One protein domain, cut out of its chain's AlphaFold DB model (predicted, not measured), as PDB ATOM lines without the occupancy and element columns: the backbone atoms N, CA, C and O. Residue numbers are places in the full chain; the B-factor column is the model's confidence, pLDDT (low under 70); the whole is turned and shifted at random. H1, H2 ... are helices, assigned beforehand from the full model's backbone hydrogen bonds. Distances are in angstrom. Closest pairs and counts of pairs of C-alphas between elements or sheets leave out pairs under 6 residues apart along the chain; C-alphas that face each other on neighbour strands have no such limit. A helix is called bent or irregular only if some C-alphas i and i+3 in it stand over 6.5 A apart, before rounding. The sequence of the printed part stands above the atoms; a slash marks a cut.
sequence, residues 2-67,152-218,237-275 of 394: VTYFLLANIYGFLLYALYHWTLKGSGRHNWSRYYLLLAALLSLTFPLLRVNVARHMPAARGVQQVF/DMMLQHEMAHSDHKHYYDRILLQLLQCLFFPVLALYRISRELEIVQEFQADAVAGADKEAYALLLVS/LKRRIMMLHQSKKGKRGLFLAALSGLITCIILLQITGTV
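This is residues 2 to 67, 152 to 218 and 237 to 275 of the 394 residues of the protein "Outer membrane transport energization protein TonB" of Taibaiella chishuiensis (UniProt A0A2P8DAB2). Four helices or arms, H1, H2a, H4 and H5, lie roughly side by side as a bundle, and H8 runs along H1 on the side away from H4. The short helices H3, H6 and H7 gather round the last part of H5, while past the other end of the bundle H2b leads to a thin tail whose residues 58 to 67 stick out and add to the length. The printed part has 172 residues with eight named helices, H1 to H8 in order, and no named strand: all helix. The whole is loose, with a radius of gyration of the C-alphas of 20.3 A, and spans 82 by 36 by 24 A.

H1, residues 2 to 22, begins with C-alpha 2 at (-45.438, -7.198, -29.408) and is 30.6 A long. H2, residues 29 to 56, was assigned as one helix by its hydrogen bonds but is bent, with C-alphas 44 and 47 6.5 A apart; its arms are H2a, residues 29 to 44, 23.1 A, and H2b, residues 47 to 56, 14.4 A. H3 is residues 152 to 163, 16.1 A, and H4 residues 166 to 179, 20.3 A. H5, residues 184 to 205, 32.7 A, begins with C-alpha 184 at (-37.114, -4.436, -39.787). H6 is residues 209 to 218, 14.1 A, and H7 residues 237 to 244, 10.7 A. H8, residues 252 to 275, 35.1 A, ends with C-alpha 275 at (-32.334, -20.457, -17.093).

In the bundle, H1 and H2a form a helical hairpin at a shallow tilt of 18 degrees, their closest C-alphas those of Gly 12 and Ser 43, 4.7 A. H5, the hub, touches H2a at 17 degrees, opposite ways, closest at His 29 and Val 196, C-alphas 5.8 A apart. H4 and H5 form another helical hairpin at 6 degrees, closest at the C-alphas of Leu 173 and Ser 190, 6.4 A. H5 also touches H3, closest at the C-alphas of His 157 and Ala 201, 5.0 A, and H7, at those of Phe 199 and Arg 240, 6.2 A. H6 touches H7, with the C-alphas of Ala 213 and Ile 241 6.1 A apart. H8 touches H1 with residues 253 to 264 alone, closest at the C-alphas of Thr 22 and Leu 256, 5.1 A. Every O i to N i+4 pair is within hydrogen-bond range in H1, H2b, H3, H4, H6 and H7; the counts are 11 of 12 in H2a, 17 of 18 in H5 and 19 of 20 in H8.

The C-alphas farthest apart, those of Phe 67 and Ala 211, are 81.8 A apart. Residues 68 to 151 and 219 to 236 are not printed; the C-alpha gaps are 81.7 A and 11.4 A. Of the links printed whole, none is long. Mean pLDDT of the printed part is 80.9, and 36 residues are under 70: 50 to 67, 247 to 254, 256 to 257 and 268 to 275.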
ATOM      1  N   VAL A   2     -46.315  -8.383 -29.251       83.56
ATOM      2  CA  VAL A   2     -45.438  -7.198 -29.408       83.56
ATOM      3  C   VAL A   2     -44.013  -7.432 -28.884       83.56
ATOM      4  O   VAL A   2     -43.041  -7.181 -29.591       83.56
ATOM      5  N   THR A   3     -43.882  -8.003 -27.685       81.44
ATOM      6  CA  THR A   3     -42.585  -8.342 -27.072       81.44
ATOM      7  C   THR A   3     -41.738  -9.278 -27.935       81.44
ATOM      8  O   THR A   3     -40.525  -9.112 -28.014       81.44
ATOM      9  N   TYR A   4     -42.374 -10.223 -28.634       87.38
ATOM     10  CA  TYR A   4     -41.698 -11.130 -29.559       87.38
ATOM     11  C   TYR A   4     -41.048 -10.364 -30.721       87.38
ATOM     12  O   TYR A   4     -39.859 -10.539 -30.973       87.38
ATOM     13  N   PHE A   5     -41.791  -9.471 -31.383       91.00
ATOM     14  CA  PHE A   5     -41.269  -8.693 -32.513       91.00
ATOM     15  C   PHE A   5     -40.174  -7.707 -32.102       91.00
ATOM     16  O   PHE A   5     -39.217  -7.513 -32.853       91.00
ATOM     17  N   LEU A   6     -40.276  -7.115 -30.909       88.50
ATOM     18  CA  LEU A   6     -39.216  -6.266 -30.363       88.50
ATOM     19  C   LEU A   6     -37.926  -7.064 -30.153       88.50
ATOM     20  O   LEU A   6     -36.870  -6.666 -30.643       88.50
ATOM     21  N   LEU A   7     -38.015  -8.227 -29.501       86.06
ATOM     22  CA  LEU A   7     -36.862  -9.103 -29.295       86.06
ATOM     23  C   LEU A   7     -36.273  -9.598 -30.624       86.06
ATOM     24  O   LEU A   7     -35.054  -9.586 -30.783       86.06
ATOM     25  N   ALA A   8     -37.113  -9.969 -31.597       90.00
ATOM     26  CA  ALA A   8     -36.662 -10.406 -32.920       90.00
ATOM     27  C   ALA A   8     -35.867  -9.311 -33.650       90.00
ATOM     28  O   ALA A   8     -34.818  -9.587 -34.234       90.00
ATOM     29  N   ASN A   9     -36.318  -8.055 -33.567       93.12
ATOM     30  CA  ASN A   9     -35.578  -6.916 -34.108       93.12
ATOM     31  C   ASN A   9     -34.230  -6.729 -33.404       93.12
ATOM     32  O   ASN A   9     -33.215  -6.597 -34.084       93.12
ATOM     33  N   ILE A  10     -34.199  -6.757 -32.066       90.19
ATOM     34  CA  ILE A  10     -32.960  -6.592 -31.288       90.19
ATOM     35  C   ILE A  10     -31.933  -7.661 -31.680       90.19
ATOM     36  O   ILE A  10     -30.796  -7.325 -32.011       90.19
ATOM     37  N   TYR A  11     -32.329  -8.938 -31.713       89.06
ATOM     38  CA  TYR A  11     -31.426 -10.018 -32.117       89.06
ATOM     39  C   TYR A  11     -30.997  -9.900 -33.578       89.06
ATOM     40  O   TYR A  11     -29.816 -10.061 -33.876       89.06
ATOM     41  N   GLY A  12     -31.921  -9.581 -34.485       91.44
ATOM     42  CA  GLY A  12     -31.605  -9.405 -35.900       91.44
ATOM     43  C   GLY A  12     -30.594  -8.282 -36.138       91.44
ATOM     44  O   GLY A  12     -29.625  -8.477 -36.872       91.44
ATOM     45  N   PHE A  13     -30.761  -7.130 -35.480       94.00
ATOM     46  CA  PHE A  13     -29.807  -6.023 -35.579       94.00
ATOM     47  C   PHE A  13     -28.457  -6.355 -34.950       94.00
ATOM     48  O   PHE A  13     -27.430  -6.003 -35.528       94.00
ATOM     49  N   LEU A  14     -28.437  -7.066 -33.822       90.12
ATOM     50  CA  LEU A  14     -27.196  -7.492 -33.178       90.12
ATOM     51  C   LEU A  14     -26.408  -8.463 -34.069       90.12
ATOM     52  O   LEU A  14     -25.218  -8.257 -34.312       90.12
ATOM     53  N   LEU A  15     -27.070  -9.485 -34.620       89.88
ATOM     54  CA  LEU A  15     -26.446 -10.447 -35.534       89.88
ATOM     55  C   LEU A  15     -25.971  -9.772 -36.826       89.88
ATOM     56  O   LEU A  15     -24.899 -10.097 -37.342       89.88
ATOM     57  N   TYR A  16     -26.732  -8.801 -37.330       92.38
ATOM     58  CA  TYR A  16     -26.328  -7.988 -38.471       92.38
ATOM     59  C   TYR A  16     -25.118  -7.090 -38.158       92.38
ATOM     60  O   TYR A  16     -24.210  -6.975 -38.983       92.38
ATOM     61  N   ALA A  17     -25.060  -6.476 -36.976       90.50
ATOM     62  CA  ALA A  17     -23.913  -5.678 -36.546       90.50
ATOM     63  C   ALA A  17     -22.645  -6.539 -36.441       90.50
ATOM     64  O   ALA A  17     -21.578  -6.141 -36.909       90.50
ATOM     65  N   LEU A  18     -22.777  -7.764 -35.924       87.62
ATOM     66  CA  LEU A  18     -21.681  -8.726 -35.871       87.62
ATOM     67  C   LEU A  18     -21.184  -9.108 -37.274       87.62
ATOM     68  O   LEU A  18     -19.974  -9.102 -37.516       87.62
ATOM     69  N   TYR A  19     -22.092  -9.351 -38.226       89.38
ATOM     70  CA  TYR A  19     -21.735  -9.528 -39.640       89.38
ATOM     71  C   TYR A  19     -20.975  -8.321 -40.192       89.38
ATOM     72  O   TYR A  19     -19.951  -8.475 -40.861       89.38
ATOM     73  N   HIS A  20     -21.482  -7.119 -39.907       88.19
ATOM     74  CA  HIS A  20     -20.913  -5.875 -40.404       88.19
ATOM     75  C   HIS A  20     -19.458  -5.698 -39.967       88.19
ATOM     76  O   HIS A  20     -18.639  -5.256 -40.768       88.19
ATOM     77  N   TRP A  21     -19.131  -6.058 -38.727       84.81
ATOM     78  CA  TRP A  21     -17.780  -5.904 -38.194       84.81
ATOM     79  C   TRP A  21     -16.826  -7.018 -38.653       84.81
ATOM     80  O   TRP A  21     -15.643  -6.777 -38.881       84.81
ATOM     81  N   THR A  22     -17.320  -8.243 -38.820       81.25
ATOM     82  CA  THR A  22     -16.449  -9.415 -39.016       81.25
ATOM     83  C   THR A  22     -16.317  -9.854 -40.473       81.25
ATOM     84  O   THR A  22     -15.209 -10.062 -40.971       81.25
ATOM     85  N   LEU A  23     -17.444 -10.018 -41.166       80.75
ATOM     86  CA  LEU A  23     -17.539 -10.729 -42.445       80.75
ATOM     87  C   LEU A  23     -17.719  -9.790 -43.638       80.75
ATOM     88  O   LEU A  23     -17.375 -10.155 -44.771       80.75
ATOM     89  N   LYS A  24     -18.228  -8.578 -43.410       84.00
ATOM     90  CA  LYS A  24     -18.435  -7.592 -44.471       84.00
ATOM     91  C   LYS A  24     -17.100  -7.206 -45.120       84.00
ATOM     92  O   LYS A  24     -16.181  -6.733 -44.462       84.00
ATOM     93  N   GLY A  25     -16.989  -7.399 -46.437       77.06
ATOM     94  CA  GLY A  25     -15.762  -7.067 -47.180       77.06
ATOM     95  C   GLY A  25     -14.580  -8.014 -46.916       77.06
ATOM     96  O   GLY A  25     -13.421  -7.610 -47.035       77.06
ATOM     97  N   SER A  26     -14.853  -9.252 -46.490       72.38
ATOM     98  CA  SER A  26     -13.836 -10.290 -46.252       72.38
ATOM     99  C   SER A  26     -13.424 -11.059 -47.521       72.38
ATOM    100  O   SER A  26     -12.502 -11.871 -47.459       72.38
ATOM    101  N   GLY A  27     -14.104 -10.832 -48.654       75.19
ATOM    102  CA  GLY A  27     -13.929 -11.581 -49.909       75.19
ATOM    103  C   GLY A  27     -14.436 -13.031 -49.858       75.19
ATOM    104  O   GLY A  27     -14.207 -13.805 -50.783       75.19
ATOM    105  N   ARG A  28     -15.093 -13.438 -48.761       82.69
ATOM    106  CA  ARG A  28     -15.559 -14.816 -48.519       82.69
ATOM    107  C   ARG A  28     -17.066 -14.895 -48.606       82.69
ATOM    108  O   ARG A  28     -17.763 -15.105 -47.614       82.69
ATOM    109  N   HIS A  29     -17.555 -14.718 -49.820       87.81
ATOM    110  CA  HIS A  29     -18.974 -14.534 -50.079       87.81
ATOM    111  C   HIS A  29     -19.813 -15.753 -49.657       87.81
ATOM    112  O   HIS A  29     -20.891 -15.570 -49.104       87.81
ATOM    113  N   ASN A  30     -19.269 -16.974 -49.758       88.25
ATOM    114  CA  ASN A  30     -19.939 -18.191 -49.275       88.25
ATOM    115  C   ASN A  30     -20.245 -18.132 -47.768       88.25
ATOM    116  O   ASN A  30     -21.380 -18.356 -47.361       88.25
ATOM    117  N   TRP A  31     -19.259 -17.774 -46.935       85.94
ATOM    118  CA  TRP A  31     -19.455 -17.651 -45.483       85.94
ATOM    119  C   TRP A  31     -20.406 -16.511 -45.131       85.94
ATOM    120  O   TRP A  31     -21.279 -16.684 -44.284       85.94
ATOM    121  N   SER A  32     -20.276 -15.370 -45.809       88.88
ATOM    122  CA  SER A  32     -21.191 -14.239 -45.642       88.88
ATOM    123  C   SER A  32     -22.639 -14.616 -45.967       88.88
ATOM    124  O   SER A  32     -23.537 -14.261 -45.207       88.88
ATOM    125  N   ARG A  33     -22.868 -15.380 -47.045       92.62
ATOM    126  CA  ARG A  33     -24.192 -15.873 -47.449       92.62
ATOM    127  C   ARG A  33     -24.806 -16.758 -46.366       92.62
ATOM    128  O   ARG A  33     -25.906 -16.473 -45.896       92.62
ATOM    129  N   TYR A  34     -24.080 -17.792 -45.931       91.19
ATOM    130  CA  TYR A  34     -24.572 -18.715 -44.905       91.19
ATOM    131  C   TYR A  34     -24.822 -18.019 -43.569       91.19
ATOM    132  O   TYR A  34     -25.854 -18.256 -42.947       91.19
ATOM    133  N   TYR A  35     -23.923 -17.125 -43.149       91.12
ATOM    134  CA  TYR A  35     -24.100 -16.368 -41.915       91.12
ATOM    135  C   TYR A  35     -25.357 -15.497 -41.967       91.12
ATOM    136  O   TYR A  35     -26.112 -15.480 -41.006       91.12
ATOM    137  N   LEU A  36     -25.602 -14.772 -43.062       92.75
ATOM    138  CA  LEU A  36     -26.772 -13.893 -43.176       92.75
ATOM    139  C   LEU A  36     -28.089 -14.682 -43.187       92.75
ATOM    140  O   LEU A  36     -29.043 -14.273 -42.527       92.75
ATOM    141  N   LEU A  37     -28.131 -15.829 -43.875       93.50
ATOM    142  CA  LEU A  37     -29.280 -16.740 -43.833       93.50
ATOM    143  C   LEU A  37     -29.512 -17.284 -42.420       93.50
ATOM    144  O   LEU A  37     -30.631 -17.245 -41.909       93.50
ATOM    145  N   LEU A  38     -28.443 -17.733 -41.759       91.44
ATOM    146  CA  LEU A  38     -28.506 -18.204 -40.383       91.44
ATOM    147  C   LEU A  38     -28.953 -17.080 -39.440       91.44
ATOM    148  O   LEU A  38     -29.824 -17.297 -38.610       91.44
ATOM    149  N   ALA A  39     -28.428 -15.866 -39.597       91.50
ATOM    150  CA  ALA A  39     -28.795 -14.708 -38.793       91.50
ATOM    151  C   ALA A  39     -30.283 -14.360 -38.930       91.50
ATOM    152  O   ALA A  39     -30.933 -14.074 -37.924       91.50
ATOM    153  N   ALA A  40     -30.841 -14.438 -40.145       93.69
ATOM    154  CA  ALA A  40     -32.275 -14.265 -40.364       93.69
ATOM    155  C   ALA A  40     -33.085 -15.308 -39.575       93.69
ATOM    156  O   ALA A  40     -33.970 -14.937 -38.807       93.69
ATOM    157  N   LEU A  41     -32.742 -16.594 -39.685       92.94
ATOM    158  CA  LEU A  41     -33.442 -17.675 -38.980       92.94
ATOM    159  C   LEU A  41     -33.274 -17.601 -37.451       92.94
ATOM    160  O   LEU A  41     -34.246 -17.752 -36.708       92.94
ATOM    161  N   LEU A  42     -32.063 -17.328 -36.960       89.94
ATOM    162  CA  LEU A  42     -31.772 -17.198 -35.529       89.94
ATOM    163  C   LEU A  42     -32.507 -16.004 -34.910       89.94
ATOM    164  O   LEU A  42     -33.067 -16.128 -33.823       89.94
ATOM    165  N   SER A  43     -32.593 -14.874 -35.623       91.25
ATOM    166  CA  SER A  43     -33.317 -13.693 -35.131       91.25
ATOM    167  C   SER A  43     -34.798 -13.966 -34.843       91.25
ATOM    168  O   SER A  43     -35.362 -13.389 -33.914       91.25
ATOM    169  N   LEU A  44     -35.412 -14.883 -35.596       91.75
ATOM    170  CA  LEU A  44     -36.814 -15.273 -35.451       91.75
ATOM    171  C   LEU A  44     -37.002 -16.396 -34.423       91.75
ATOM    172  O   LEU A  44     -37.963 -16.401 -33.660       91.75
ATOM    173  N   THR A  45     -36.069 -17.342 -34.358       86.88
ATOM    174  CA  THR A  45     -36.174 -18.490 -33.444       86.88
ATOM    175  C   THR A  45     -35.806 -18.142 -31.996       86.88
ATOM    176  O   THR A  45     -36.389 -18.701 -31.068       86.88
ATOM    177  N   PHE A  46     -34.905 -17.181 -31.757       81.62
ATOM    178  CA  PHE A  46     -34.428 -16.857 -30.401       81.62
ATOM    179  C   PHE A  46     -35.510 -16.342 -29.450       81.62
ATOM    180  O   PHE A  46     -35.594 -16.838 -28.321       81.62
ATOM    181  N   PRO A  47     -36.369 -15.391 -29.853       83.19
ATOM    182  CA  PRO A  47     -37.437 -14.949 -28.972       83.19
ATOM    183  C   PRO A  47     -38.438 -16.069 -28.641       83.19
ATOM    184  O   PRO A  47     -38.974 -16.077 -27.534       83.19
ATOM    185  N   LEU A  48     -38.661 -17.039 -29.546       79.69
ATOM    186  CA  LEU A  48     -39.530 -18.201 -29.282       79.69
ATOM    187  C   LEU A  48     -38.950 -19.098 -28.186       79.69
ATOM    188  O   LEU A  48     -39.674 -19.502 -27.276       79.69
ATOM    189  N   LEU A  49     -37.643 -19.374 -28.241       72.38
ATOM    190  CA  LEU A  49     -36.963 -20.195 -27.238       72.38
ATOM    191  C   LEU A  49     -37.057 -19.563 -25.843       72.38
ATOM    192  O   LEU A  49     -37.417 -20.250 -24.890       72.38
ATOM    193  N   ARG A  50     -36.843 -18.245 -25.717       66.56
ATOM    194  CA  ARG A  50     -36.972 -17.550 -24.424       66.56
ATOM    195  C   ARG A  50     -38.380 -17.618 -23.840       66.56
ATOM    196  O   ARG A  50     -38.521 -17.869 -22.648       66.56
ATOM    197  N   VAL A  51     -39.412 -17.392 -24.654       60.22
ATOM    198  CA  VAL A  51     -40.805 -17.421 -24.179       60.22
ATOM    199  C   VAL A  51     -41.187 -18.820 -23.699       60.22
ATOM    200  O   VAL A  51     -41.813 -18.955 -22.650       60.22
ATOM    201  N   ASN A  52     -40.781 -19.864 -24.424       60.50
ATOM    202  CA  ASN A  52     -41.068 -21.241 -24.027       60.50
ATOM    203  C   ASN A  52     -40.342 -21.629 -22.742       60.50
ATOM    204  O   ASN A  52     -40.949 -22.241 -21.868       60.50
ATOM    205  N   VAL A  53     -39.080 -21.231 -22.597       57.75
ATOM    206  CA  VAL A  53     -38.304 -21.532 -21.397       57.75
ATOM    207  C   VAL A  53     -38.810 -20.753 -20.179       57.75
ATOM    208  O   VAL A  53     -38.943 -21.335 -19.111       57.75
ATOM    209  N   ALA A  54     -39.187 -19.481 -20.328       56.34
ATOM    210  CA  ALA A  54     -39.805 -18.714 -19.243       56.34
ATOM    211  C   ALA A  54     -41.176 -19.277 -18.818       56.34
ATOM    212  O   ALA A  54     -41.539 -19.185 -17.652       56.34
ATOM    213  N   ARG A  55     -41.934 -19.869 -19.753       54.69
ATOM    214  CA  ARG A  55     -43.244 -20.486 -19.484       54.69
ATOM    215  C   ARG A  55     -43.139 -21.869 -18.827       54.69
ATOM    216  O   ARG A  55     -44.023 -22.222 -18.056       54.69
ATOM    217  N   HIS A  56     -42.104 -22.646 -19.161       53.97
ATOM    218  CA  HIS A  56     -41.886 -24.007 -18.642       53.97
ATOM    219  C   HIS A  56     -40.873 -24.078 -17.505       53.97
ATOM    220  O   HIS A  56     -40.739 -25.126 -16.876       53.97
ATOM    221  N   MET A  57     -40.186 -22.979 -17.193       47.69
ATOM    222  CA  MET A  57     -39.721 -22.806 -15.834       47.69
ATOM    223  C   MET A  57     -40.952 -22.924 -14.939       47.69
ATOM    224  O   MET A  57     -41.875 -22.120 -15.104       47.69
ATOM    225  N   PRO A  58     -40.992 -23.854 -13.969       47.06
ATOM    226  CA  PRO A  58     -41.774 -23.560 -12.790       47.06
ATOM    227  C   PRO A  58     -41.225 -22.214 -12.330       47.06
ATOM    228  O   PRO A  58     -40.051 -22.142 -11.955       47.06
ATOM    229  N   ALA A  59     -42.014 -21.135 -12.454       42.97
ATOM    230  CA  ALA A  59     -41.755 -19.913 -11.702       42.97
ATOM    231  C   ALA A  59     -41.351 -20.420 -10.335       42.97
ATOM    232  O   ALA A  59     -42.133 -21.211  -9.810       42.97
ATOM    233  N   ALA A  60     -40.118 -20.152  -9.891       44.47
ATOM    234  CA  ALA A  60     -39.572 -20.773  -8.698       44.47
ATOM    235  C   ALA A  60     -40.653 -20.714  -7.611       44.47
ATOM    236  O   ALA A  60     -40.894 -19.664  -7.018       44.47
ATOM    237  N   ARG A  61     -41.383 -21.826  -7.433       37.66
ATOM    238  CA  ARG A  61     -42.390 -22.023  -6.394       37.66
ATOM    239  C   ARG A  61     -41.521 -22.323  -5.191       37.66
ATOM    240  O   ARG A  61     -41.162 -23.460  -4.931       37.66
ATOM    241  N   GLY A  62     -40.973 -21.242  -4.675       39.44
ATOM    242  CA  GLY A  62     -39.599 -21.131  -4.212       39.44
ATOM    243  C   GLY A  62     -39.255 -19.670  -3.923       39.44
ATOM    244  O   GLY A  62     -38.378 -19.409  -3.112       39.44
ATOM    245  N   VAL A  63     -40.058 -18.714  -4.412       38.34
ATOM    246  CA  VAL A  63     -40.598 -17.736  -3.464       38.34
ATOM    247  C   VAL A  63     -41.397 -18.556  -2.458       38.34
ATOM    248  O   VAL A  63     -42.524 -18.967  -2.737       38.34
ATOM    249  N   GLN A  64     -40.754 -18.896  -1.340       38.56
ATOM    250  CA  GLN A  64     -41.456 -19.205  -0.106       38.56
ATOM    251  C   GLN A  64     -42.537 -18.132   0.003       38.56
ATOM    252  O   GLN A  64     -42.200 -16.954   0.117       38.56
ATOM    253  N   GLN A  65     -43.809 -18.498  -0.177       40.59
ATOM    254  CA  GLN A  65     -44.893 -17.572   0.106       40.59
ATOM    255  C   GLN A  65     -44.837 -17.354   1.610       40.59
ATOM    256  O   GLN A  65     -45.420 -18.112   2.377       40.59
ATOM    257  N   VAL A  66     -44.050 -16.366   2.029       45.66
ATOM    258  CA  VAL A  66     -44.240 -15.733   3.319       45.66
ATOM    259  C   VAL A  66     -45.691 -15.290   3.288       45.66
ATOM    260  O   VAL A  66     -46.091 -14.535   2.399       45.66
ATOM    261  N   PHE A  67     -46.494 -15.877   4.166       47.59
ATOM    262  CA  PHE A  67     -47.895 -15.530   4.290       47.59
ATOM    263  C   PHE A  67     -47.932 -14.123   4.893       47.59
ATOM    264  O   PHE A  67     -47.879 -13.935   6.108       47.59
ATOM    265  N   ASP A 152     -20.395 -13.357 -73.275       89.25
ATOM    266  CA  ASP A 152     -20.000 -14.543 -72.496       89.25
ATOM    267  C   ASP A 152     -19.882 -14.273 -70.990       89.25
ATOM    268  O   ASP A 152     -20.344 -15.068 -70.173       89.25
ATOM    269  N   MET A 153     -19.325 -13.121 -70.604       87.69
ATOM    270  CA  MET A 153     -19.198 -12.739 -69.192       87.69
ATOM    271  C   MET A 153     -20.567 -12.557 -68.516       87.69
ATOM    272  O   MET A 153     -20.756 -12.961 -67.371       87.69
ATOM    273  N   MET A 154     -21.547 -11.993 -69.226       86.38
ATOM    274  CA  MET A 154     -22.912 -11.836 -68.714       86.38
ATOM    275  C   MET A 154     -23.619 -13.190 -68.604       86.38
ATOM    276  O   MET A 154     -24.318 -13.460 -67.629       86.38
ATOM    277  N   LEU A 155     -23.401 -14.075 -69.579       90.00
ATOM    278  CA  LEU A 155     -23.931 -15.432 -69.535       90.00
ATOM    279  C   LEU A 155     -23.396 -16.199 -68.318       90.00
ATOM    280  O   LEU A 155     -24.175 -16.808 -67.585       90.00
ATOM    281  N   GLN A 156     -22.086 -16.120 -68.069       90.69
ATOM    282  CA  GLN A 156     -21.444 -16.728 -66.901       90.69
ATOM    283  C   GLN A 156     -21.984 -16.159 -65.582       90.69
ATOM    284  O   GLN A 156     -22.177 -16.913 -64.626       90.69
ATOM    285  N   HIS A 157     -22.272 -14.856 -65.530       91.62
ATOM    286  CA  HIS A 157     -22.887 -14.214 -64.366       91.62
ATOM    287  C   HIS A 157     -24.268 -14.811 -64.055       91.62
ATOM    288  O   HIS A 157     -24.524 -15.255 -62.934       91.62
ATOM    289  N   GLU A 158     -25.147 -14.898 -65.057       88.81
ATOM    290  CA  GLU A 158     -26.496 -15.448 -64.877       88.81
ATOM    291  C   GLU A 158     -26.487 -16.955 -64.578       88.81
ATOM    292  O   GLU A 158     -27.266 -17.438 -63.747       88.81
ATOM    293  N   MET A 159     -25.566 -17.712 -65.183       90.94
ATOM    294  CA  MET A 159     -25.340 -19.117 -64.834       90.94
ATOM    295  C   MET A 159     -24.926 -19.264 -63.366       90.94
ATOM    296  O   MET A 159     -25.492 -20.091 -62.650       90.94
ATOM    297  N   ALA A 160     -24.031 -18.404 -62.869       90.56
ATOM    298  CA  ALA A 160     -23.593 -18.446 -61.478       90.56
ATOM    299  C   ALA A 160     -24.747 -18.223 -60.482       90.56
ATOM    300  O   ALA A 160     -24.756 -18.842 -59.412       90.56
ATOM    301  N   HIS A 161     -25.748 -17.399 -60.811       90.19
ATOM    302  CA  HIS A 161     -26.957 -17.253 -59.989       90.19
ATOM    303  C   HIS A 161     -27.808 -18.528 -59.942       90.19
ATOM    304  O   HIS A 161     -28.329 -18.882 -58.872       90.19
ATOM    305  N   SER A 162     -27.931 -19.225 -61.074       89.44
ATOM    306  CA  SER A 162     -28.605 -20.524 -61.156       89.44
ATOM    307  C   SER A 162     -27.857 -21.593 -60.351       89.44
ATOM    308  O   SER A 162     -28.471 -22.296 -59.544       89.44
ATOM    309  N   ASP A 163     -26.534 -21.667 -60.491       92.06
ATOM    310  CA  ASP A 163     -25.685 -22.686 -59.857       92.06
ATOM    311  C   ASP A 163     -25.677 -22.577 -58.341       92.06
ATOM    312  O   ASP A 163     -25.862 -23.561 -57.620       92.06
ATOM    313  N   HIS A 164     -25.549 -21.350 -57.838       91.12
ATOM    314  CA  HIS A 164     -25.640 -21.079 -56.410       91.12
ATOM    315  C   HIS A 164     -27.087 -21.097 -55.897       91.12
ATOM    316  O   HIS A 164     -27.307 -20.987 -54.686       91.12
ATOM    317  N   LYS A 165     -28.077 -21.259 -56.786       92.19
ATOM    318  CA  LYS A 165     -29.513 -21.312 -56.488       92.19
ATOM    319  C   LYS A 165     -30.005 -20.096 -55.698       92.19
ATOM    320  O   LYS A 165     -30.793 -20.227 -54.760       92.19
ATOM    321  N   HIS A 166     -29.551 -18.902 -56.077       90.94
ATOM    322  CA  HIS A 166     -29.877 -17.648 -55.381       90.94
ATOM    323  C   HIS A 166     -31.385 -17.349 -55.327       90.94
ATOM    324  O   HIS A 166     -31.849 -16.652 -54.423       90.94
ATOM    325  N   TYR A 167     -32.172 -17.924 -56.242       89.75
ATOM    326  CA  TYR A 167     -33.630 -17.799 -56.239       89.75
ATOM    327  C   TYR A 167     -34.289 -18.366 -54.971       89.75
ATOM    328  O   TYR A 167     -35.263 -17.779 -54.501       89.75
ATOM    329  N   TYR A 168     -33.761 -19.449 -54.379       93.31
ATOM    330  CA  TYR A 168     -34.314 -20.000 -53.133       93.31
ATOM    331  C   TYR A 168     -34.163 -19.017 -51.981       93.31
ATOM    332  O   TYR A 168     -35.126 -18.770 -51.260       93.31
ATOM    333  N   ASP A 169     -32.984 -18.416 -51.839       93.38
ATOM    334  CA  ASP A 169     -32.712 -17.435 -50.792       93.38
ATOM    335  C   ASP A 169     -33.637 -16.213 -50.915       93.38
ATOM    336  O   ASP A 169     -34.188 -15.747 -49.917       93.38
ATOM    337  N   ARG A 170     -33.833 -15.712 -52.148       89.88
ATOM    338  CA  ARG A 170     -34.712 -14.566 -52.436       89.88
ATOM    339  C   ARG A 170     -36.170 -14.889 -52.088       89.88
ATOM    340  O   ARG A 170     -36.824 -14.089 -51.423       89.88
ATOM    341  N   ILE A 171     -36.661 -16.071 -52.473       92.94
ATOM    342  CA  ILE A 171     -38.015 -16.547 -52.135       92.94
ATOM    343  C   ILE A 171     -38.173 -16.717 -50.620       92.94
ATOM    344  O   ILE A 171     -39.156 -16.240 -50.053       92.94
ATOM    345  N   LEU A 172     -37.207 -17.362 -49.962       94.62
ATOM    346  CA  LEU A 172     -37.227 -17.611 -48.522       94.62
ATOM    347  C   LEU A 172     -37.294 -16.301 -47.734       94.62
ATOM    348  O   LEU A 172     -38.152 -16.148 -46.869       94.62
ATOM    349  N   LEU A 173     -36.420 -15.339 -48.033       93.44
ATOM    350  CA  LEU A 173     -36.405 -14.063 -47.321       93.44
ATOM    351  C   LEU A 173     -37.656 -13.232 -47.587       93.44
ATOM    352  O   LEU A 173     -38.176 -12.624 -46.655       93.44
ATOM    353  N   GLN A 174     -38.165 -13.235 -48.820       94.12
ATOM    354  CA  GLN A 174     -39.408 -12.545 -49.144       94.12
ATOM    355  C   GLN A 174     -40.595 -13.155 -48.384       94.12
ATOM    356  O   GLN A 174     -41.417 -12.415 -47.848       94.12
ATOM    357  N   LEU A 175     -40.650 -14.488 -48.271       95.75
ATOM    358  CA  LEU A 175     -41.651 -15.193 -47.471       95.75
ATOM    359  C   LEU A 175     -41.534 -14.835 -45.982       95.75
ATOM    360  O   LEU A 175     -42.533 -14.489 -45.349       95.75
ATOM    361  N   LEU A 176     -40.318 -14.858 -45.426       95.38
ATOM    362  CA  LEU A 176     -40.071 -14.466 -44.037       95.38
ATOM    363  C   LEU A 176     -40.454 -13.004 -43.778       95.38
ATOM    364  O   LEU A 176     -41.022 -12.717 -42.732       95.38
ATOM    365  N   GLN A 177     -40.209 -12.088 -44.718       95.31
ATOM    366  CA  GLN A 177     -40.638 -10.688 -44.616       95.31
ATOM    367  C   GLN A 177     -42.160 -10.530 -44.668       95.31
ATOM    368  O   GLN A 177     -42.690  -9.653 -43.999       95.31
ATOM    369  N   CYS A 178     -42.884 -11.363 -45.421       95.44
ATOM    370  CA  CYS A 178     -44.349 -11.344 -45.415       95.44
ATOM    371  C   CYS A 178     -44.912 -11.821 -44.069       95.44
ATOM    372  O   CYS A 178     -45.815 -11.194 -43.513       95.44
ATOM    373  N   LEU A 179     -44.362 -12.912 -43.528       95.06
ATOM    374  CA  LEU A 179     -44.794 -13.479 -42.251       95.06
ATOM    375  C   LEU A 179     -44.392 -12.580 -41.076       95.06
ATOM    376  O   LEU A 179     -45.213 -12.238 -40.232       95.06
ATOM    377  N   PHE A 180     -43.143 -12.132 -41.042       95.25
ATOM    378  CA  PHE A 180     -42.558 -11.349 -39.957       95.25
ATOM    379  C   PHE A 180     -42.327  -9.893 -40.378       95.25
ATOM    380  O   PHE A 180     -41.289  -9.309 -40.071       95.25
ATOM    381  N   PHE A 181     -43.308  -9.287 -41.053       94.44
ATOM    382  CA  PHE A 181     -43.203  -7.924 -41.589       94.44
ATOM    383  C   PHE A 181     -42.801  -6.835 -40.576       94.44
ATOM    384  O   PHE A 181     -42.117  -5.902 -41.001       94.44
ATOM    385  N   PRO A 182     -43.121  -6.921 -39.262       94.62
ATOM    386  CA  PRO A 182     -42.654  -5.937 -38.282       94.62
ATOM    387  C   PRO A 182     -41.160  -6.069 -37.931       94.62
ATOM    388  O   PRO A 182     -40.625  -5.256 -37.175       94.62
ATOM    389  N   VAL A 183     -40.468  -7.104 -38.421       94.69
ATOM    390  CA  VAL A 183     -39.039  -7.328 -38.167       94.69
ATOM    391  C   VAL A 183     -38.205  -6.592 -39.214       94.69
ATOM    392  O   VAL A 183     -37.801  -7.146 -40.235       94.69
ATOM    393  N   LEU A 184     -37.908  -5.324 -38.934       94.81
ATOM    394  CA  LEU A 184     -37.114  -4.436 -39.787       94.81
ATOM    395  C   LEU A 184     -35.707  -4.985 -40.068       94.81
ATOM    396  O   LEU A 184     -35.170  -4.803 -41.164       94.81
ATOM    397  N   ALA A 185     -35.119  -5.708 -39.111       93.94
ATOM    398  CA  ALA A 185     -33.810  -6.334 -39.281       93.94
ATOM    399  C   ALA A 185     -33.758  -7.314 -40.476       93.94
ATOM    400  O   ALA A 185     -32.734  -7.379 -41.160       93.94
ATOM    401  N   LEU A 186     -34.860  -8.012 -40.793       94.56
ATOM    402  CA  LEU A 186     -34.924  -8.928 -41.941       94.56
ATOM    403  C   LEU A 186     -34.743  -8.203 -43.277       94.56
ATOM    404  O   LEU A 186     -34.094  -8.729 -44.178       94.56
ATOM    405  N   TYR A 187     -35.270  -6.985 -43.414       94.56
ATOM    406  CA  TYR A 187     -35.098  -6.181 -44.627       94.56
ATOM    407  C   TYR A 187     -33.639  -5.768 -44.814       94.56
ATOM    408  O   TYR A 187     -33.111  -5.803 -45.927       94.56
ATOM    409  N   ARG A 188     -32.947  -5.439 -43.714       94.12
ATOM    410  CA  ARG A 188     -31.525  -5.086 -43.761       94.12
ATOM    411  C   ARG A 188     -30.651  -6.280 -44.136       94.12
ATOM    412  O   ARG A 188     -29.773  -6.127 -44.984       94.12
ATOM    413  N   ILE A 189     -30.909  -7.438 -43.525       93.44
ATOM    414  CA  ILE A 189     -30.219  -8.699 -43.825       93.44
ATOM    415  C   ILE A 189     -30.466  -9.098 -45.283       93.44
ATOM    416  O   ILE A 189     -29.514  -9.406 -45.991       93.44
ATOM    417  N   SER A 190     -31.711  -9.005 -45.756       93.19
ATOM    418  CA  SER A 190     -32.082  -9.345 -47.132       93.19
ATOM    419  C   SER A 190     -31.343  -8.511 -48.169       93.19
ATOM    420  O   SER A 190     -30.777  -9.069 -49.103       93.19
ATOM    421  N   ARG A 191     -31.290  -7.186 -47.984       91.81
ATOM    422  CA  ARG A 191     -30.559  -6.295 -48.896       91.81
ATOM    423  C   ARG A 191     -29.065  -6.616 -48.946       91.81
ATOM    424  O   ARG A 191     -28.426  -6.478 -49.980       91.81
ATOM    425  N   GLU A 192     -28.474  -6.996 -47.818       92.75
ATOM    426  CA  GLU A 192     -27.048  -7.332 -47.780       92.75
ATOM    427  C   GLU A 192     -26.772  -8.734 -48.324       92.75
ATOM    428  O   GLU A 192     -25.716  -8.932 -48.918       92.75
ATOM    429  N   LEU A 193     -27.716  -9.674 -48.199       93.06
ATOM    430  CA  LEU A 193     -27.611 -10.983 -48.841       93.06
ATOM    431  C   LEU A 193     -27.629 -10.848 -50.364       93.06
ATOM    432  O   LEU A 193     -26.782 -11.442 -51.019       93.06
ATOM    433  N   GLU A 194     -28.531 -10.030 -50.908       91.81
ATOM    434  CA  GLU A 194     -28.597  -9.736 -52.344       91.81
ATOM    435  C   GLU A 194     -27.247  -9.229 -52.864       91.81
ATOM    436  O   GLU A 194     -26.692  -9.784 -53.802       91.81
ATOM    437  N   ILE A 195     -26.635  -8.268 -52.171       90.88
ATOM    438  CA  ILE A 195     -25.309  -7.750 -52.533       90.88
ATOM    439  C   ILE A 195     -24.222  -8.841 -52.478       90.88
ATOM    440  O   ILE A 195     -23.321  -8.859 -53.311       90.88
ATOM    441  N   VAL A 196     -24.275  -9.748 -51.499       92.19
ATOM    442  CA  VAL A 196     -23.325 -10.871 -51.407       92.19
ATOM    443  C   VAL A 196     -23.510 -11.856 -52.563       92.19
ATOM    444  O   VAL A 196     -22.512 -12.370 -53.065       92.19
ATOM    445  N   GLN A 197     -24.748 -12.093 -53.000       92.38
ATOM    446  CA  GLN A 197     -25.056 -12.939 -54.155       92.38
ATOM    447  C   GLN A 197     -24.518 -12.333 -55.456       92.38
ATOM    448  O   GLN A 197     -23.920 -13.059 -56.249       92.38
ATOM    449  N   GLU A 198     -24.643 -11.013 -55.632       91.25
ATOM    450  CA  GLU A 198     -24.010 -10.293 -56.748       91.25
ATOM    451  C   GLU A 198     -22.490 -10.501 -56.731       91.25
ATOM    452  O   GLU A 198     -21.903 -10.839 -57.751       91.25
ATOM    453  N   PHE A 199     -21.842 -10.421 -55.559       92.00
ATOM    454  CA  PHE A 199     -20.399 -10.677 -55.449       92.00
ATOM    455  C   PHE A 199     -20.000 -12.128 -55.754       92.00
ATOM    456  O   PHE A 199     -18.859 -12.376 -56.141       92.00
ATOM    457  N   GLN A 200     -20.885 -13.104 -55.528       91.50
ATOM    458  CA  GLN A 200     -20.632 -14.501 -55.900       91.50
ATOM    459  C   GLN A 200     -20.680 -14.679 -57.414       91.50
ATOM    460  O   GLN A 200     -19.793 -15.323 -57.964       91.50
ATOM    461  N   ALA A 201     -21.672 -14.080 -58.072       89.88
ATOM    462  CA  ALA A 201     -21.800 -14.136 -59.521       89.88
ATOM    463  C   ALA A 201     -20.682 -13.340 -60.224       89.88
ATOM    464  O   ALA A 201     -20.030 -13.856 -61.131       89.88
ATOM    465  N   ASP A 202     -20.365 -12.142 -59.724       91.75
ATOM    466  CA  ASP A 202     -19.253 -11.303 -60.192       91.75
ATOM    467  C   ASP A 202     -17.897 -12.028 -60.103       91.75
ATOM    468  O   ASP A 202     -17.052 -11.882 -60.984       91.75
ATOM    469  N   ALA A 203     -17.683 -12.845 -59.065       89.88
ATOM    470  CA  ALA A 203     -16.441 -13.600 -58.893       89.88
ATOM    471  C   ALA A 203     -16.259 -14.746 -59.904       89.88
ATOM    472  O   ALA A 203     -15.127 -15.183 -60.101       89.88
ATOM    473  N   VAL A 204     -17.346 -15.244 -60.507       90.31
ATOM    474  CA  VAL A 204     -17.306 -16.285 -61.550       90.31
ATOM    475  C   VAL A 204     -17.132 -15.653 -62.932       90.31
ATOM    476  O   VAL A 204     -16.294 -16.112 -63.698       90.31
ATOM    477  N   ALA A 205     -17.877 -14.584 -63.224       88.25
ATOM    478  CA  ALA A 205     -17.852 -13.900 -64.519       88.25
ATOM    479  C   ALA A 205     -16.600 -13.032 -64.751       88.25
ATOM    480  O   ALA A 205     -16.160 -12.851 -65.885       88.25
ATOM    481  N   GLY A 206     -16.013 -12.483 -63.684       83.19
ATOM    482  CA  GLY A 206     -14.888 -11.546 -63.743       83.19
ATOM    483  C   GLY A 206     -13.517 -12.199 -63.946       83.19
ATOM    484  O   GLY A 206     -12.596 -11.898 -63.182       83.19
ATOM    485  N   ALA A 207     -13.372 -13.093 -64.933       82.25
ATOM    486  CA  ALA A 207     -12.073 -13.658 -65.312       82.25
ATOM    487  C   ALA A 207     -11.108 -12.552 -65.780       82.25
ATOM    488  O   ALA A 207      -9.994 -12.441 -65.266       82.25
ATOM    489  N   ASP A 208     -11.586 -11.684 -66.678       87.69
ATOM    490  CA  ASP A 208     -10.992 -10.376 -66.952       87.69
ATOM    491  C   ASP A 208     -11.762  -9.305 -66.171       87.69
ATOM    492  O   ASP A 208     -12.900  -8.956 -66.489       87.69
ATOM    493  N   LYS A 209     -11.139  -8.813 -65.100       88.88
ATOM    494  CA  LYS A 209     -11.772  -7.898 -64.146       88.88
ATOM    495  C   LYS A 209     -12.079  -6.533 -64.748       88.88
ATOM    496  O   LYS A 209     -13.103  -5.957 -64.394       88.88
ATOM    497  N   GLU A 210     -11.206  -6.025 -65.616       87.94
ATOM    498  CA  GLU A 210     -11.340  -4.682 -66.194       87.94
ATOM    499  C   GLU A 210     -12.431  -4.679 -67.264       87.94
ATOM    500  O   GLU A 210     -13.363  -3.875 -67.204       87.94
ATOM    501  N   ALA A 211     -12.385  -5.647 -68.188       87.06
ATOM    502  CA  ALA A 211     -13.424  -5.814 -69.201       87.06
ATOM    503  C   ALA A 211     -14.801  -6.050 -68.563       87.06
ATOM    504  O   ALA A 211     -15.795  -5.453 -68.981       87.06
ATOM    505  N   TYR A 212     -14.859  -6.852 -67.496       89.12
ATOM    506  CA  TYR A 212     -16.100  -7.089 -66.767       89.12
ATOM    507  C   TYR A 212     -16.587  -5.857 -65.983       89.12
ATOM    508  O   TYR A 212     -17.781  -5.563 -65.972       89.12
ATOM    509  N   ALA A 213     -15.699  -5.081 -65.353       87.06
ATOM    510  CA  ALA A 213     -16.091  -3.840 -64.681       87.06
ATOM    511  C   ALA A 213     -16.670  -2.816 -65.674       87.06
ATOM    512  O   ALA A 213     -17.691  -2.187 -65.382       87.06
ATOM    513  N   LEU A 214     -16.071  -2.693 -66.863       85.12
ATOM    514  CA  LEU A 214     -16.578  -1.841 -67.942       85.12
ATOM    515  C   LEU A 214     -17.922  -2.337 -68.485       85.12
ATOM    516  O   LEU A 214     -18.824  -1.522 -68.683       85.12
ATOM    517  N   LEU A 215     -18.095  -3.654 -68.644       84.38
ATOM    518  CA  LEU A 215     -19.382  -4.268 -68.986       84.38
ATOM    519  C   LEU A 215     -20.470  -3.830 -67.998       84.38
ATOM    520  O   LEU A 215     -21.501  -3.299 -68.412       84.38
ATOM    521  N   LEU A 216     -20.220  -3.992 -66.695       84.19
ATOM    522  CA  LEU A 216     -21.175  -3.624 -65.650       84.19
ATOM    523  C   LEU A 216     -21.544  -2.140 -65.703       84.19
ATOM    524  O   LEU A 216     -22.717  -1.796 -65.567       84.19
ATOM    525  N   VAL A 217     -20.565  -1.259 -65.910       84.25
ATOM    526  CA  VAL A 217     -20.807   0.185 -66.028       84.25
ATOM    527  C   VAL A 217     -21.618   0.501 -67.286       84.25
ATOM    528  O   VAL A 217     -22.616   1.213 -67.193       84.25
ATOM    529  N   SER A 218     -21.258  -0.067 -68.439       79.88
ATOM    530  CA  SER A 218     -21.949   0.178 -69.713       79.88
ATOM    531  C   SER A 218     -23.420  -0.253 -69.684       79.88
ATOM    532  O   SER A 218     -24.287   0.486 -70.148       79.88
ATOM    533  N   LEU A 237     -23.344  -0.838 -57.286       83.06
ATOM    534  CA  LEU A 237     -22.353  -0.935 -58.364       83.06
ATOM    535  C   LEU A 237     -20.933  -0.611 -57.879       83.06
ATOM    536  O   LEU A 237     -20.019  -1.407 -58.074       83.06
ATOM    537  N   LYS A 238     -20.757   0.484 -57.123       85.75
ATOM    538  CA  LYS A 238     -19.463   0.825 -56.503       85.75
ATOM    539  C   LYS A 238     -18.920  -0.318 -55.643       85.75
ATOM    540  O   LYS A 238     -17.728  -0.606 -55.675       85.75
ATOM    541  N   ARG A 239     -19.780  -0.955 -54.841       86.31
ATOM    542  CA  ARG A 239     -19.376  -2.070 -53.973       86.31
ATOM    543  C   ARG A 239     -19.051  -3.317 -54.793       86.31
ATOM    544  O   ARG A 239     -18.110  -4.002 -54.420       86.31
ATOM    545  N   ARG A 240     -19.782  -3.587 -55.879       90.25
ATOM    546  CA  ARG A 240     -19.503  -4.694 -56.810       90.25
ATOM    547  C   ARG A 240     -18.120  -4.537 -57.445       90.25
ATOM    548  O   ARG A 240     -17.269  -5.397 -57.250       90.25
ATOM    549  N   ILE A 241     -17.840  -3.369 -58.033       88.06
ATOM    550  CA  ILE A 241     -16.531  -3.047 -58.627       88.06
ATOM    551  C   ILE A 241     -15.418  -3.100 -57.573       88.06
ATOM    552  O   ILE A 241     -14.414  -3.782 -57.752       88.06
ATOM    553  N   MET A 242     -15.606  -2.471 -56.411       86.19
ATOM    554  CA  MET A 242     -14.597  -2.499 -55.346       86.19
ATOM    555  C   MET A 242     -14.265  -3.927 -54.873       86.19
ATOM    556  O   MET A 242     -13.123  -4.193 -54.503       86.19
ATOM    557  N   MET A 243     -15.238  -4.845 -54.880       86.50
ATOM    558  CA  MET A 243     -15.035  -6.239 -54.469       86.50
ATOM    559  C   MET A 243     -14.411  -7.103 -55.577       86.50
ATOM    560  O   MET A 243     -13.686  -8.035 -55.241       86.50
ATOM    561  N   LEU A 244     -14.591  -6.767 -56.863       86.38
ATOM    562  CA  LEU A 244     -13.890  -7.411 -57.990       86.38
ATOM    563  C   LEU A 244     -12.363  -7.230 -57.899       86.38
ATOM    564  O   LEU A 244     -11.586  -8.178 -58.082       86.38
ATOM    565  N   HIS A 245     -11.918  -6.018 -57.555       83.62
ATOM    566  CA  HIS A 245     -10.493  -5.684 -57.426       83.62
ATOM    567  C   HIS A 245      -9.904  -6.027 -56.052       83.62
ATOM    568  O   HIS A 245      -8.691  -5.943 -55.856       83.62
ATOM    569  N   GLN A 246     -10.723  -6.454 -55.088       78.62
ATOM    570  CA  GLN A 246     -10.236  -6.794 -53.755       78.62
ATOM    571  C   GLN A 246      -9.504  -8.147 -53.765       78.62
ATOM    572  O   GLN A 246     -10.033  -9.169 -54.202       78.62
ATOM    573  N   SER A 247      -8.270  -8.178 -53.254       64.31
ATOM    574  CA  SER A 247      -7.522  -9.426 -53.077       64.31
ATOM    575  C   SER A 247      -8.112 -10.263 -51.933       64.31
ATOM    576  O   SER A 247      -8.684  -9.732 -50.973       64.31
ATOM    577  N   LYS A 248      -7.986 -11.596 -52.013       62.09
ATOM    578  CA  LYS A 248      -8.456 -12.507 -50.956       62.09
ATOM    579  C   LYS A 248      -7.714 -12.185 -49.654       62.09
ATOM    580  O   LYS A 248      -6.557 -12.565 -49.482       62.09
ATOM    581  N   LYS A 249      -8.376 -11.494 -48.718       59.84
ATOM    582  CA  LYS A 249      -7.822 -11.225 -47.382       59.84
ATOM    583  C   LYS A 249      -7.456 -12.564 -46.724       59.84
ATOM    584  O   LYS A 249      -8.293 -13.466 -46.642       59.84
ATOM    585  N   GLY A 250      -6.197 -12.681 -46.282       61.06
ATOM    586  CA  GLY A 250      -5.572 -13.908 -45.764       61.06
ATOM    587  C   GLY A 250      -6.235 -14.515 -44.514       61.06
ATOM    588  O   GLY A 250      -7.404 -14.268 -44.213       61.06
ATOM    589  N   LYS A 251      -5.496 -15.325 -43.738       63.00
ATOM    590  CA  LYS A 251      -6.024 -16.107 -42.589       63.00
ATOM    591  C   LYS A 251      -6.861 -15.292 -41.577       63.00
ATOM    592  O   LYS A 251      -7.779 -15.843 -40.975       63.00
ATOM    593  N   ARG A 252      -6.644 -13.972 -41.475       62.94
ATOM    594  CA  ARG A 252      -7.434 -13.025 -40.657       62.94
ATOM    595  C   ARG A 252      -8.945 -13.064 -40.932       62.94
ATOM    596  O   ARG A 252      -9.727 -12.992 -39.993       62.94
ATOM    597  N   GLY A 253      -9.373 -13.257 -42.183       63.00
ATOM    598  CA  GLY A 253     -10.799 -13.392 -42.505       63.00
ATOM    599  C   GLY A 253     -11.433 -14.680 -41.960       63.00
ATOM    600  O   GLY A 253     -12.644 -14.744 -41.791       63.00
ATOM    601  N   LEU A 254     -10.623 -15.715 -41.681       64.44
ATOM    602  CA  LEU A 254     -11.103 -16.999 -41.144       64.44
ATOM    603  C   LEU A 254     -11.306 -16.881 -39.652       64.44
ATOM    604  O   LEU A 254     -12.328 -17.310 -39.138       64.44
ATOM    605  N   PHE A 255     -10.350 -16.228 -39.000       71.12
ATOM    606  CA  PHE A 255     -10.442 -15.879 -37.600       71.12
ATOM    607  C   PHE A 255     -11.669 -15.003 -37.319       71.12
ATOM    608  O   PHE A 255     -12.424 -15.309 -36.410       71.12
ATOM    609  N   LEU A 256     -11.935 -13.979 -38.140       69.50
ATOM    610  CA  LEU A 256     -13.120 -13.123 -37.981       69.50
ATOM    611  C   LEU A 256     -14.439 -13.881 -38.202       69.50
ATOM    612  O   LEU A 256     -15.391 -13.684 -37.450       69.50
ATOM    613  N   ALA A 257     -14.490 -14.782 -39.187       66.62
ATOM    614  CA  ALA A 257     -15.649 -15.648 -39.400       66.62
ATOM    615  C   ALA A 257     -15.876 -16.592 -38.203       66.62
ATOM    616  O   ALA A 257     -16.987 -16.664 -37.678       66.62
ATOM    617  N   ALA A 258     -14.819 -17.250 -37.720       71.56
ATOM    618  CA  ALA A 258     -14.868 -18.113 -36.542       71.56
ATOM    619  C   ALA A 258     -15.269 -17.334 -35.279       71.56
ATOM    620  O   ALA A 258     -16.082 -17.817 -34.500       71.56
ATOM    621  N   LEU A 259     -14.779 -16.102 -35.120       76.69
ATOM    622  CA  LEU A 259     -15.139 -15.201 -34.028       76.69
ATOM    623  C   LEU A 259     -16.623 -14.815 -34.080       76.69
ATOM    624  O   LEU A 259     -17.291 -14.836 -33.053       76.69
ATOM    625  N   SER A 260     -17.169 -14.529 -35.266       72.75
ATOM    626  CA  SER A 260     -18.606 -14.262 -35.424       72.75
ATOM    627  C   SER A 260     -19.468 -15.481 -35.070       72.75
ATOM    628  O   SER A 260     -20.489 -15.350 -34.394       72.75
ATOM    629  N   GLY A 261     -19.019 -16.685 -35.444       72.62
ATOM    630  CA  GLY A 261     -19.660 -17.942 -35.060       72.62
ATOM    631  C   GLY A 261     -19.587 -18.193 -33.552       72.62
ATOM    632  O   GLY A 261     -20.596 -18.528 -32.937       72.62
ATOM    633  N   LEU A 262     -18.424 -17.955 -32.938       75.44
ATOM    634  CA  LEU A 262     -18.198 -18.106 -31.501       75.44
ATOM    635  C   LEU A 262     -19.048 -17.122 -30.691       75.44
ATOM    636  O   LEU A 262     -19.698 -17.535 -29.742       75.44
ATOM    637  N   ILE A 263     -19.102 -15.844 -31.077       73.88
ATOM    638  CA  ILE A 263     -19.918 -14.828 -30.393       73.88
ATOM    639  C   ILE A 263     -21.406 -15.172 -30.511       73.88
ATOM    640  O   ILE A 263     -22.132 -15.098 -29.523       73.88
ATOM    641  N   THR A 264     -21.854 -15.627 -31.684       73.06
ATOM    642  CA  THR A 264     -23.228 -16.119 -31.867       73.06
ATOM    643  C   THR A 264     -23.510 -17.324 -30.959       73.06
ATOM    644  O   THR A 264     -24.562 -17.382 -30.325       73.06
ATOM    645  N   CYS A 265     -22.552 -18.245 -30.822       71.31
ATOM    646  CA  CYS A 265     -22.631 -19.403 -29.928       71.31
ATOM    647  C   CYS A 265     -22.620 -19.014 -28.438       71.31
ATOM    648  O   CYS A 265     -23.374 -19.558 -27.639       71.31
ATOM    649  N   ILE A 266     -21.833 -18.014 -28.045       71.56
ATOM    650  CA  ILE A 266     -21.823 -17.494 -26.673       71.56
ATOM    651  C   ILE A 266     -23.164 -16.830 -26.356       71.56
ATOM    652  O   ILE A 266     -23.720 -17.072 -25.290       71.56
ATOM    653  N   ILE A 267     -23.736 -16.058 -27.285       71.00
ATOM    654  CA  ILE A 267     -25.080 -15.484 -27.123       71.00
ATOM    655  C   ILE A 267     -26.127 -16.601 -26.993       71.00
ATOM    656  O   ILE A 267     -27.001 -16.508 -26.135       71.00
ATOM    657  N   LEU A 268     -26.014 -17.683 -27.768       66.94
ATOM    658  CA  LEU A 268     -26.856 -18.879 -27.626       66.94
ATOM    659  C   LEU A 268     -26.748 -19.508 -26.223       66.94
ATOM    660  O   LEU A 268     -27.759 -19.840 -25.595       66.94
ATOM    661  N   LEU A 269     -25.526 -19.642 -25.704       65.25
ATOM    662  CA  LEU A 269     -25.253 -20.292 -24.422       65.25
ATOM    663  C   LEU A 269     -25.645 -19.431 -23.216       65.25
ATOM    664  O   LEU A 269     -26.245 -19.951 -22.281       65.25
ATOM    665  N   GLN A 270     -25.384 -18.121 -23.234       63.75
ATOM    666  CA  GLN A 270     -25.715 -17.210 -22.124       63.75
ATOM    667  C   GLN A 270     -27.228 -17.114 -21.880       63.75
ATOM    668  O   GLN A 270     -27.674 -16.979 -20.745       63.75
ATOM    669  N   ILE A 271     -28.036 -17.253 -22.932       62.06
ATOM    670  CA  ILE A 271     -29.501 -17.236 -22.834       62.06
ATOM    671  C   ILE A 271     -30.048 -18.543 -22.249       62.06
ATOM    672  O   ILE A 271     -31.049 -18.532 -21.539       62.06
ATOM    673  N   THR A 272     -29.381 -19.661 -22.530       53.91
ATOM    674  CA  THR A 272     -29.720 -20.972 -21.958       53.91
ATOM    675  C   THR A 272     -29.202 -21.092 -20.514       53.91
ATOM    676  O   THR A 272     -29.829 -21.722 -19.666       53.91
ATOM    677  N   GLY A 273     -28.075 -20.444 -20.201       51.16
ATOM    678  CA  GLY A 273     -27.425 -20.468 -18.889       51.16
ATOM    679  C   GLY A 273     -28.156 -19.677 -17.803       51.16
ATOM    680  O   GLY A 273     -28.241 -20.156 -16.674       51.16
ATOM    681  N   THR A 274     -28.766 -18.528 -18.124       51.34
ATOM    682  CA  THR A 274     -29.592 -17.777 -17.153       51.34
ATOM    683  C   THR A 274     -30.808 -18.567 -16.676       51.34
ATOM    684  O   THR A 274     -31.340 -18.294 -15.603       51.34
ATOM    685  N   VAL A 275     -31.213 -19.585 -17.435       47.91
ATOM    686  CA  VAL A 275     -32.334 -20.457 -17.093       47.91
ATOM    687  C   VAL A 275     -31.907 -21.544 -16.106       47.91
ATOM    688  O   VAL A 275     -32.616 -21.861 -15.157       47.91
TER     689      VAL A 275